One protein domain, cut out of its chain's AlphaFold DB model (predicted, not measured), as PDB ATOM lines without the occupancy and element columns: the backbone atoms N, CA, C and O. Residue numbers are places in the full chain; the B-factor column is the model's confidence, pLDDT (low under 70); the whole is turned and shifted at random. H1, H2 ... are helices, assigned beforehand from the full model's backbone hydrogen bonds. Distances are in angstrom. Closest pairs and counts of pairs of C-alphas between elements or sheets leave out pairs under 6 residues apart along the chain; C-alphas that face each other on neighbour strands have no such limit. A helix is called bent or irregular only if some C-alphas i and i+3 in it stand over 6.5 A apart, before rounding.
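AT A GLANCE: This is residues 165 to 226 of the 226 residues of an uncharacterized protein of Litoreibacter roseus (UniProt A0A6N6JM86). The model is drawn out into two small lobes with a thin piece of chain between them: at one end H1 with the printed part's first stretch and a loop of the link that follows H1, at the other end the short helix H2 packed on H3. After H1 the link folds back past that helix, turns round through residues 193 to 199 and then runs out along residues 201 to 206 to the far lobe, so that no one core holds the three helices. The printed part has 62 residues with three named helices, in the order H1, H2, H3, and no named strand; the class is all helix, though under half of the residues, 25 of 62, are in named elements. The whole is extended, with a radius of gyration of the C-alphas of 16.7 A, and its outline is elongated, with spans of 45 by 27 by 23 A.

IN THESE COORDINATES: The printed part begins at Val 165, whose C-alpha is at (-25.686, -25.481, -46.436), and residues 165 to 171 come before the first helix. H1, residues 172 to 183, runs from C-alpha 172 at (-30.930, -20.131, -58.621) to C-alpha 183 at (-36.339, -36.970, -54.417), 18.2 A from first to last C-alpha. It is the longest helix by residues, with 12. H1 is irregular: C-alphas 176 and 179 are 7.4 A apart, where about 5 A would belong to a regular helix. Residues 184 to 206 hold no named element; within this stretch C-alpha 188 is at (-34.831, -29.431, -48.058) and C-alpha 197 at (-43.510, -13.250, -52.923). H2, residues 207 to 210, has four residues and spans 5.1 A from first to last C-alpha. H3, residues 215 to 223, has nine residues and spans 12.1 A from C-alpha 215 to C-alpha 223, the latter at (-24.005, -13.764, -21.299). Residues 224 to 226 follow it, and Val 226 is the chain's last residue.

HOW THE PARTS SIT: H1 touches no helix. It is apart from H2, although the two follow each other in the chain, and it is apart from H3 as well. The two C-alphas farthest apart in the domain belong to H1 and H3: those of Arg 176 and Ala 216, at 45.7 A. H2 and H3 touch, with 4 pairs of C-alphas within 8 A. Their closest C-alphas are those of Ile 209 and Gln 218, 5.5 A apart, and the two helices are 10.2 A from centre to centre. No two elements form a hairpin. In H3 every pair of O of residue i and N of residue i+4 is within hydrogen-bond range, while in H1 6 of 8 such pairs are. H2 is too short for such a pair, and its one pair of O of residue i and N of residue i+3 is within range.

THE WHOLE: The printed part runs from residue 165 to residue 226 and has no cut. From the C-alpha of Val 165 to that of Val 226 the distance is 23.5 A. The link from H1 to H2 is long, with 23 residues between them, and the C-alphas of these residues lie 4 to 21 A from the mean of the C-alphas. The link from H2 to H3 is tight, with 4 residues between them. The mean pLDDT of the printed part is 91.1, with 96 for H1, 92 for H2 and 89 for H3. The model's confidence is low, under 70, at residues 225 to 226.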
ATOM      1  N   VAL A 165     -25.204 -26.839 -46.704       94.62
ATOM      2  CA  VAL A 165     -25.686 -25.481 -46.436       94.62
ATOM      3  C   VAL A 165     -25.155 -24.570 -47.534       94.62
ATOM      4  O   VAL A 165     -23.950 -24.531 -47.786       94.62
ATOM      5  N   VAL A 166     -26.049 -23.851 -48.212       95.12
ATOM      6  CA  VAL A 166     -25.704 -23.020 -49.371       95.12
ATOM      7  C   VAL A 166     -26.117 -21.580 -49.116       95.12
ATOM      8  O   VAL A 166     -27.292 -21.299 -48.891       95.12
ATOM      9  N   LEU A 167     -25.165 -20.654 -49.228       96.06
ATOM     10  CA  LEU A 167     -25.479 -19.235 -49.360       96.06
ATOM     11  C   LEU A 167     -25.892 -18.952 -50.808       96.06
ATOM     12  O   LEU A 167     -25.046 -18.813 -51.694       96.06
ATOM     13  N   ASP A 168     -27.195 -18.879 -51.049       94.62
ATOM     14  CA  ASP A 168     -27.762 -18.650 -52.376       94.62
ATOM     15  C   ASP A 168     -28.425 -17.274 -52.469       94.62
ATOM     16  O   ASP A 168     -29.632 -17.127 -52.315       94.62
ATOM     17  N   VAL A 169     -27.611 -16.249 -52.734       89.69
ATOM     18  CA  VAL A 169     -28.066 -14.849 -52.827       89.69
ATOM     19  C   VAL A 169     -29.120 -14.650 -53.924       89.69
ATOM     20  O   VAL A 169     -29.935 -13.738 -53.829       89.69
ATOM     21  N   LYS A 170     -29.105 -15.478 -54.978       89.44
ATOM     22  CA  LYS A 170     -30.004 -15.335 -56.133       89.44
ATOM     23  C   LYS A 170     -31.200 -16.287 -56.119       89.44
ATOM     24  O   LYS A 170     -32.156 -16.040 -56.842       89.44
ATOM     25  N   GLY A 171     -31.136 -17.379 -55.363       92.12
ATOM     26  CA  GLY A 171     -32.155 -18.434 -55.360       92.12
ATOM     27  C   GLY A 171     -32.027 -19.461 -56.496       92.12
ATOM     28  O   GLY A 171     -32.753 -20.455 -56.496       92.12
ATOM     29  N   GLU A 172     -31.104 -19.262 -57.445       94.69
ATOM     30  CA  GLU A 172     -30.930 -20.131 -58.621       94.69
ATOM     31  C   GLU A 172     -30.486 -21.554 -58.239       94.69
ATOM     32  O   GLU A 172     -30.821 -22.520 -58.930       94.69
ATOM     33  N   ASN A 173     -29.714 -21.703 -57.157       96.19
ATOM     34  CA  ASN A 173     -29.263 -23.016 -56.708       96.19
ATOM     35  C   ASN A 173     -30.438 -23.789 -56.116       96.19
ATOM     36  O   ASN A 173     -30.632 -24.955 -56.462       96.19
ATOM     37  N   PHE A 174     -31.236 -23.144 -55.261       95.69
ATOM     38  CA  PHE A 174     -32.422 -23.763 -54.680       95.69
ATOM     39  C   PHE A 174     -33.401 -24.201 -55.774       95.69
ATOM     40  O   PHE A 174     -33.750 -25.378 -55.846       95.69
ATOM     41  N   GLU A 175     -33.764 -23.288 -56.677       95.06
ATOM     42  CA  GLU A 175     -34.712 -23.542 -57.767       95.06
ATOM     43  C   GLU A 175     -34.313 -24.755 -58.621       95.06
ATOM     44  O   GLU A 175     -35.142 -25.603 -58.953       95.06
ATOM     45  N   ARG A 176     -33.021 -24.881 -58.941       96.81
ATOM     46  CA  ARG A 176     -32.524 -25.932 -59.837       96.81
ATOM     47  C   ARG A 176     -32.256 -27.268 -59.155       96.81
ATOM     48  O   ARG A 176     -32.172 -28.278 -59.852       96.81
ATOM     49  N   THR A 177     -32.059 -27.292 -57.836       97.31
ATOM     50  CA  THR A 177     -31.506 -28.478 -57.154       97.31
ATOM     51  C   THR A 177     -32.396 -29.045 -56.055       97.31
ATOM     52  O   THR A 177     -32.370 -30.260 -55.847       97.31
ATOM     53  N   ALA A 178     -33.248 -28.226 -55.428       96.38
ATOM     54  CA  ALA A 178     -34.094 -28.625 -54.302       96.38
ATOM     55  C   ALA A 178     -34.958 -29.852 -54.615       96.38
ATOM     56  O   ALA A 178     -35.012 -30.794 -53.829       96.38
ATOM     57  N   ARG A 179     -35.587 -29.881 -55.799       96.56
ATOM     58  CA  ARG A 179     -36.463 -30.989 -56.196       96.56
ATOM     59  C   ARG A 179     -35.718 -32.319 -56.279       96.56
ATOM     60  O   ARG A 179     -36.228 -33.318 -55.789       96.56
ATOM     61  N   LEU A 180     -34.535 -32.352 -56.901       96.06
ATOM     62  CA  LEU A 180     -33.776 -33.602 -57.010       96.06
ATOM     63  C   LEU A 180     -33.254 -34.044 -55.642       96.06
ATOM     64  O   LEU A 180     -33.288 -35.228 -55.334       96.06
ATOM     65  N   ARG A 181     -32.816 -33.093 -54.816       95.56
ATOM     66  CA  ARG A 181     -32.358 -33.370 -53.452       95.56
ATOM     67  C   ARG A 181     -33.459 -34.002 -52.602       95.56
ATOM     68  O   ARG A 181     -33.228 -35.053 -52.017       95.56
ATOM     69  N   ALA A 182     -34.671 -33.448 -52.649       96.31
ATOM     70  CA  ALA A 182     -35.833 -34.021 -51.973       96.31
ATOM     71  C   ALA A 182     -36.189 -35.423 -52.501       96.31
ATOM     72  O   ALA A 182     -36.479 -36.323 -51.721       96.31
ATOM     73  N   LEU A 183     -36.120 -35.642 -53.823       96.19
ATOM     74  CA  LEU A 183     -36.339 -36.970 -54.417       96.19
ATOM     75  C   LEU A 183     -35.280 -37.998 -53.995       96.19
ATOM     76  O   LEU A 183     -35.579 -39.188 -53.946       96.19
ATOM     77  N   ASN A 184     -34.067 -37.544 -53.677       92.69
ATOM     78  CA  ASN A 184     -32.995 -38.383 -53.149       92.69
ATOM     79  C   ASN A 184     -33.116 -38.635 -51.633       92.69
ATOM     80  O   ASN A 184     -32.268 -39.331 -51.081       92.69
ATOM     81  N   GLY A 185     -34.160 -38.110 -50.980       94.38
ATOM     82  CA  GLY A 185     -34.458 -38.343 -49.565       94.38
ATOM     83  C   GLY A 185     -33.996 -37.241 -48.612       94.38
ATOM     84  O   GLY A 185     -34.160 -37.398 -47.405       94.38
ATOM     85  N   ASP A 186     -33.445 -36.135 -49.113       96.19
ATOM     86  CA  ASP A 186     -33.010 -35.037 -48.249       96.19
ATOM     87  C   ASP A 186     -34.204 -34.216 -47.741       96.19
ATOM     88  O   ASP A 186     -35.134 -33.899 -48.490       96.19
ATOM     89  N   GLU A 187     -34.126 -33.757 -46.492       96.94
ATOM     90  CA  GLU A 187     -34.970 -32.665 -46.013       96.94
ATOM     91  C   GLU A 187     -34.440 -31.330 -46.550       96.94
ATOM     92  O   GLU A 187     -33.303 -30.930 -46.283       96.94
ATOM     93  N   VAL A 188     -35.261 -30.629 -47.332       96.56
ATOM     94  CA  VAL A 188     -34.831 -29.431 -48.058       96.56
ATOM     95  C   VAL A 188     -35.477 -28.179 -47.476       96.56
ATOM     96  O   VAL A 188     -36.672 -27.936 -47.640       96.56
ATOM     97  N   PHE A 189     -34.652 -27.334 -46.859       95.88
ATOM     98  CA  PHE A 189     -35.075 -26.072 -46.260       95.88
ATOM     99  C   PHE A 189     -34.591 -24.868 -47.071       95.88
ATOM    100  O   PHE A 189     -33.489 -24.845 -47.618       95.88
ATOM    101  N   ARG A 190     -35.420 -23.824 -47.104       95.25
ATOM    102  CA  ARG A 190     -35.123 -22.519 -47.710       95.25
ATOM    103  C   ARG A 190     -35.399 -21.425 -46.703       95.25
ATOM    104  O   ARG A 190     -36.555 -21.267 -46.324       95.25
ATOM    105  N   PHE A 191     -34.380 -20.664 -46.328       95.00
ATOM    106  CA  PHE A 191     -34.518 -19.478 -45.487       95.00
ATOM    107  C   PHE A 191     -34.169 -18.225 -46.299       95.00
ATOM    108  O   PHE A 191     -33.011 -18.002 -46.638       95.00
ATOM    109  N   SER A 192     -35.183 -17.431 -46.638       94.31
ATOM    110  CA  SER A 192     -35.084 -16.206 -47.430       94.31
ATOM    111  C   SER A 192     -35.974 -15.118 -46.809       94.31
ATOM    112  O   SER A 192     -37.103 -14.922 -47.257       94.31
ATOM    113  N   PRO A 193     -35.504 -14.416 -45.761       91.12
ATOM    114  CA  PRO A 193     -36.337 -13.524 -44.946       91.12
ATOM    115  C   PRO A 193     -36.865 -12.282 -45.681       91.12
ATOM    116  O   PRO A 193     -37.794 -11.650 -45.196       91.12
ATOM    117  N   PHE A 194     -36.288 -11.935 -46.836       89.31
ATOM    118  CA  PHE A 194     -36.704 -10.789 -47.655       89.31
ATOM    119  C   PHE A 194     -37.476 -11.186 -48.920       89.31
ATOM    120  O   PHE A 194     -37.763 -10.332 -49.755       89.31
ATOM    121  N   ASP A 195     -37.798 -12.471 -49.087       90.31
ATOM    122  CA  ASP A 195     -38.674 -12.914 -50.169       90.31
ATOM    123  C   ASP A 195     -40.127 -12.880 -49.695       90.31
ATOM    124  O   ASP A 195     -40.598 -13.788 -49.015       90.31
ATOM    125  N   TRP A 196     -40.818 -11.796 -50.042       88.25
ATOM    126  CA  TRP A 196     -42.229 -11.585 -49.712       88.25
ATOM    127  C   TRP A 196     -43.187 -12.269 -50.690       88.25
ATOM    128  O   TRP A 196     -44.376 -12.377 -50.404       88.25
ATOM    129  N   ALA A 197     -42.689 -12.691 -51.856       91.19
ATOM    130  CA  ALA A 197     -43.510 -13.250 -52.923       91.19
ATOM    131  C   ALA A 197     -43.675 -14.768 -52.788       91.19
ATOM    132  O   ALA A 197     -44.712 -15.309 -53.164       91.19
ATOM    133  N   ASN A 198     -42.669 -15.461 -52.246       88.00
ATOM    134  CA  ASN A 198     -42.679 -16.914 -52.116       88.00
ATOM    135  C   ASN A 198     -42.615 -17.368 -50.657       88.00
ATOM    136  O   ASN A 198     -42.160 -16.661 -49.763       88.00
ATOM    137  N   SER A 199     -43.006 -18.621 -50.425       87.00
ATOM    138  CA  SER A 199     -42.857 -19.238 -49.109       87.00
ATOM    139  C   SER A 199     -41.379 -19.422 -48.739       87.00
ATOM    140  O   SER A 199     -40.552 -19.868 -49.542       87.00
ATOM    141  N   THR A 200     -41.066 -19.110 -47.483       93.94
ATOM    142  CA  THR A 200     -39.775 -19.365 -46.841       93.94
ATOM    143  C   THR A 200     -39.998 -20.110 -45.532       93.94
ATOM    144  O   THR A 200     -40.953 -19.846 -44.799       93.94
ATOM    145  N   HIS A 201     -39.081 -21.014 -45.206       95.00
ATOM    146  CA  HIS A 201     -38.971 -21.559 -43.862       95.00
ATOM    147  C   HIS A 201     -38.521 -20.455 -42.905       95.00
ATOM    148  O   HIS A 201     -38.029 -19.401 -43.321       95.00
ATOM    149  N   ARG A 202     -38.712 -20.696 -41.609       91.94
ATOM    150  CA  ARG A 202     -38.392 -19.756 -40.537       91.94
ATOM    151  C   ARG A 202     -37.347 -20.387 -39.636       91.94
ATOM    152  O   ARG A 202     -37.423 -21.573 -39.337       91.94
ATOM    153  N   TYR A 203     -36.403 -19.576 -39.189       91.19
ATOM    154  CA  TYR A 203     -35.401 -19.975 -38.217       91.19
ATOM    155  C   TYR A 203     -35.396 -18.958 -37.081       91.19
ATOM    156  O   TYR A 203     -35.311 -17.756 -37.327       91.19
ATOM    157  N   ASN A 204     -35.520 -19.444 -35.847       92.12
ATOM    158  CA  ASN A 204     -35.393 -18.625 -34.651       92.12
ATOM    159  C   ASN A 204     -34.115 -19.039 -33.904       92.12
ATOM    160  O   ASN A 204     -34.133 -20.071 -33.227       92.12
ATOM    161  N   PRO A 205     -33.029 -18.248 -33.973       90.38
ATOM    162  CA  PRO A 205     -31.787 -18.575 -33.274       90.38
ATOM    163  C   PRO A 205     -31.944 -18.569 -31.745       90.38
ATOM    164  O   PRO A 205     -31.150 -19.191 -31.048       90.38
ATOM    165  N   LEU A 206     -32.987 -17.920 -31.212       90.75
ATOM    166  CA  LEU A 206     -33.272 -17.861 -29.778       90.75
ATOM    167  C   LEU A 206     -34.151 -19.017 -29.290       90.75
ATOM    168  O   LEU A 206     -34.371 -19.128 -28.088       90.75
ATOM    169  N   ALA A 207     -34.655 -19.882 -30.177       92.75
ATOM    170  CA  ALA A 207     -35.575 -20.956 -29.792       92.75
ATOM    171  C   ALA A 207     -34.971 -21.894 -28.736       92.75
ATOM    172  O   ALA A 207     -35.650 -22.263 -27.782       92.75
ATOM    173  N   ARG A 208     -33.678 -22.223 -28.864       92.00
ATOM    174  CA  ARG A 208     -32.947 -23.038 -27.882       92.00
ATOM    175  C   ARG A 208     -32.870 -22.351 -26.517       92.00
ATOM    176  O   ARG A 208     -33.090 -23.006 -25.505       92.00
ATOM    177  N   ILE A 209     -32.566 -21.053 -26.497       91.00
ATOM    178  CA  ILE A 209     -32.463 -20.272 -25.257       91.00
ATOM    179  C   ILE A 209     -33.843 -20.198 -24.601       91.00
ATOM    180  O   ILE A 209     -33.983 -20.536 -23.435       91.00
ATOM    181  N   ALA A 210     -34.885 -19.857 -25.364       90.75
ATOM    182  CA  ALA A 210     -36.256 -19.789 -24.863       90.75
ATOM    183  C   ALA A 210     -36.745 -21.122 -24.263       90.75
ATOM    184  O   ALA A 210     -37.518 -21.112 -23.310       90.75
ATOM    185  N   ALA A 211     -36.268 -22.256 -24.785       93.44
ATOM    186  CA  ALA A 211     -36.596 -23.589 -24.288       93.44
ATOM    187  C   ALA A 211     -35.790 -24.028 -23.047       93.44
ATOM    188  O   ALA A 211     -36.054 -25.104 -22.510       93.44
ATOM    189  N   ALA A 212     -34.802 -23.249 -22.589       92.81
ATOM    190  CA  ALA A 212     -34.000 -23.625 -21.428       92.81
ATOM    191  C   ALA A 212     -34.858 -23.652 -20.140       92.81
ATOM    192  O   ALA A 212     -35.672 -22.751 -19.927       92.81
ATOM    193  N   PRO A 213     -34.669 -24.652 -19.256       93.94
ATOM    194  CA  PRO A 213     -35.586 -24.939 -18.150       93.94
ATOM    195  C   PRO A 213     -35.587 -23.906 -17.017       93.94
ATOM    196  O   PRO A 213     -36.461 -23.957 -16.156       93.94
ATOM    197  N   SER A 214     -34.627 -22.978 -16.969       94.44
ATOM    198  CA  SER A 214     -34.582 -21.941 -15.933       94.44
ATOM    199  C   SER A 214     -34.061 -20.612 -16.465       94.44
ATOM    200  O   SER A 214     -33.217 -20.573 -17.363       94.44
ATOM    201  N   PHE A 215     -34.498 -19.520 -15.836       91.81
ATOM    202  CA  PHE A 215     -34.021 -18.170 -16.142       91.81
ATOM    203  C   PHE A 215     -32.497 -18.035 -15.993       91.81
ATOM    204  O   PHE A 215     -31.857 -17.379 -16.808       91.81
ATOM    205  N   ALA A 216     -31.897 -18.696 -14.998       91.25
ATOM    206  CA  ALA A 216     -30.448 -18.674 -14.803       91.25
ATOM    207  C   ALA A 216     -29.695 -19.232 -16.025       91.25
ATOM    208  O   ALA A 216     -28.762 -18.600 -16.506       91.25
ATOM    209  N   GLN A 217     -30.140 -20.367 -16.578       88.75
ATOM    210  CA  GLN A 217     -29.528 -20.953 -17.778       88.75
ATOM    211  C   GLN A 217     -29.749 -20.094 -19.025       88.75
ATOM    212  O   GLN A 217     -28.827 -19.934 -19.821       88.75
ATOM    213  N   GLN A 218     -30.939 -19.497 -19.169       91.19
ATOM    214  CA  GLN A 218     -31.216 -18.532 -20.237       91.19
ATOM    215  C   GLN A 218     -30.254 -17.343 -20.172       91.19
ATOM    216  O   GLN A 218     -29.644 -16.979 -21.174       91.19
ATOM    217  N   PHE A 219     -30.087 -16.766 -18.981       89.88
ATOM    218  CA  PHE A 219     -29.195 -15.636 -18.752       89.88
ATOM    219  C   PHE A 219     -27.731 -15.997 -19.034       89.88
ATOM    220  O   PHE A 219     -27.029 -15.219 -19.678       89.88
ATOM    221  N   THR A 220     -27.271 -17.181 -18.616       89.81
ATOM    222  CA  THR A 220     -25.903 -17.648 -18.884       89.81
ATOM    223  C   THR A 220     -25.629 -17.803 -20.380       89.81
ATOM    224  O   THR A 220     -24.631 -17.266 -20.849       89.81
ATOM    225  N   GLU A 221     -26.510 -18.459 -21.141       85.75
ATOM    226  CA  GLU A 221     -26.338 -18.664 -22.593       85.75
ATOM    227  C   GLU A 221     -26.251 -17.336 -23.371       85.75
ATOM    228  O   GLU A 221     -25.482 -17.223 -24.321       85.75
ATOM    229  N   VAL A 222     -26.981 -16.297 -22.945       85.56
ATOM    230  CA  VAL A 222     -26.898 -14.952 -23.553       85.56
ATOM    231  C   VAL A 222     -25.646 -14.186 -23.104       85.56
ATOM    232  O   VAL A 222     -25.174 -13.297 -23.812       85.56
ATOM    233  N   SER A 223     -25.102 -14.511 -21.929       83.19
ATOM    234  CA  SER A 223     -24.005 -13.764 -21.299       83.19
ATOM    235  C   SER A 223     -22.610 -14.318 -21.595       83.19
ATOM    236  O   SER A 223     -21.626 -13.629 -21.315       83.19
ATOM    237  N   ILE A 224     -22.490 -15.533 -22.146       73.44
ATOM    238  CA  ILE A 224     -21.194 -16.091 -22.551       73.44
ATOM    239  C   ILE A 224     -20.641 -15.244 -23.704       73.44
ATOM    240  O   ILE A 224     -21.129 -15.283 -24.832       73.44
ATOM    241  N   ARG A 225     -19.600 -14.462 -23.408       50.66
ATOM    242  CA  ARG A 225     -18.766 -13.824 -24.427       50.66
ATOM    243  C   ARG A 225     -17.745 -14.852 -24.901       50.66
ATOM    244  O   ARG A 225     -16.938 -15.312 -24.096       50.66
ATOM    245  N   VAL A 226     -17.837 -15.221 -26.176       53.00
ATOM    246  CA  VAL A 226     -16.787 -15.951 -26.903       53.00
ATOM    247  C   VAL A 226     -15.656 -14.988 -27.242       53.00
ATOM    248  O   VAL A 226     -15.976 -13.826 -27.588       53.00
TER     249      VAL A 226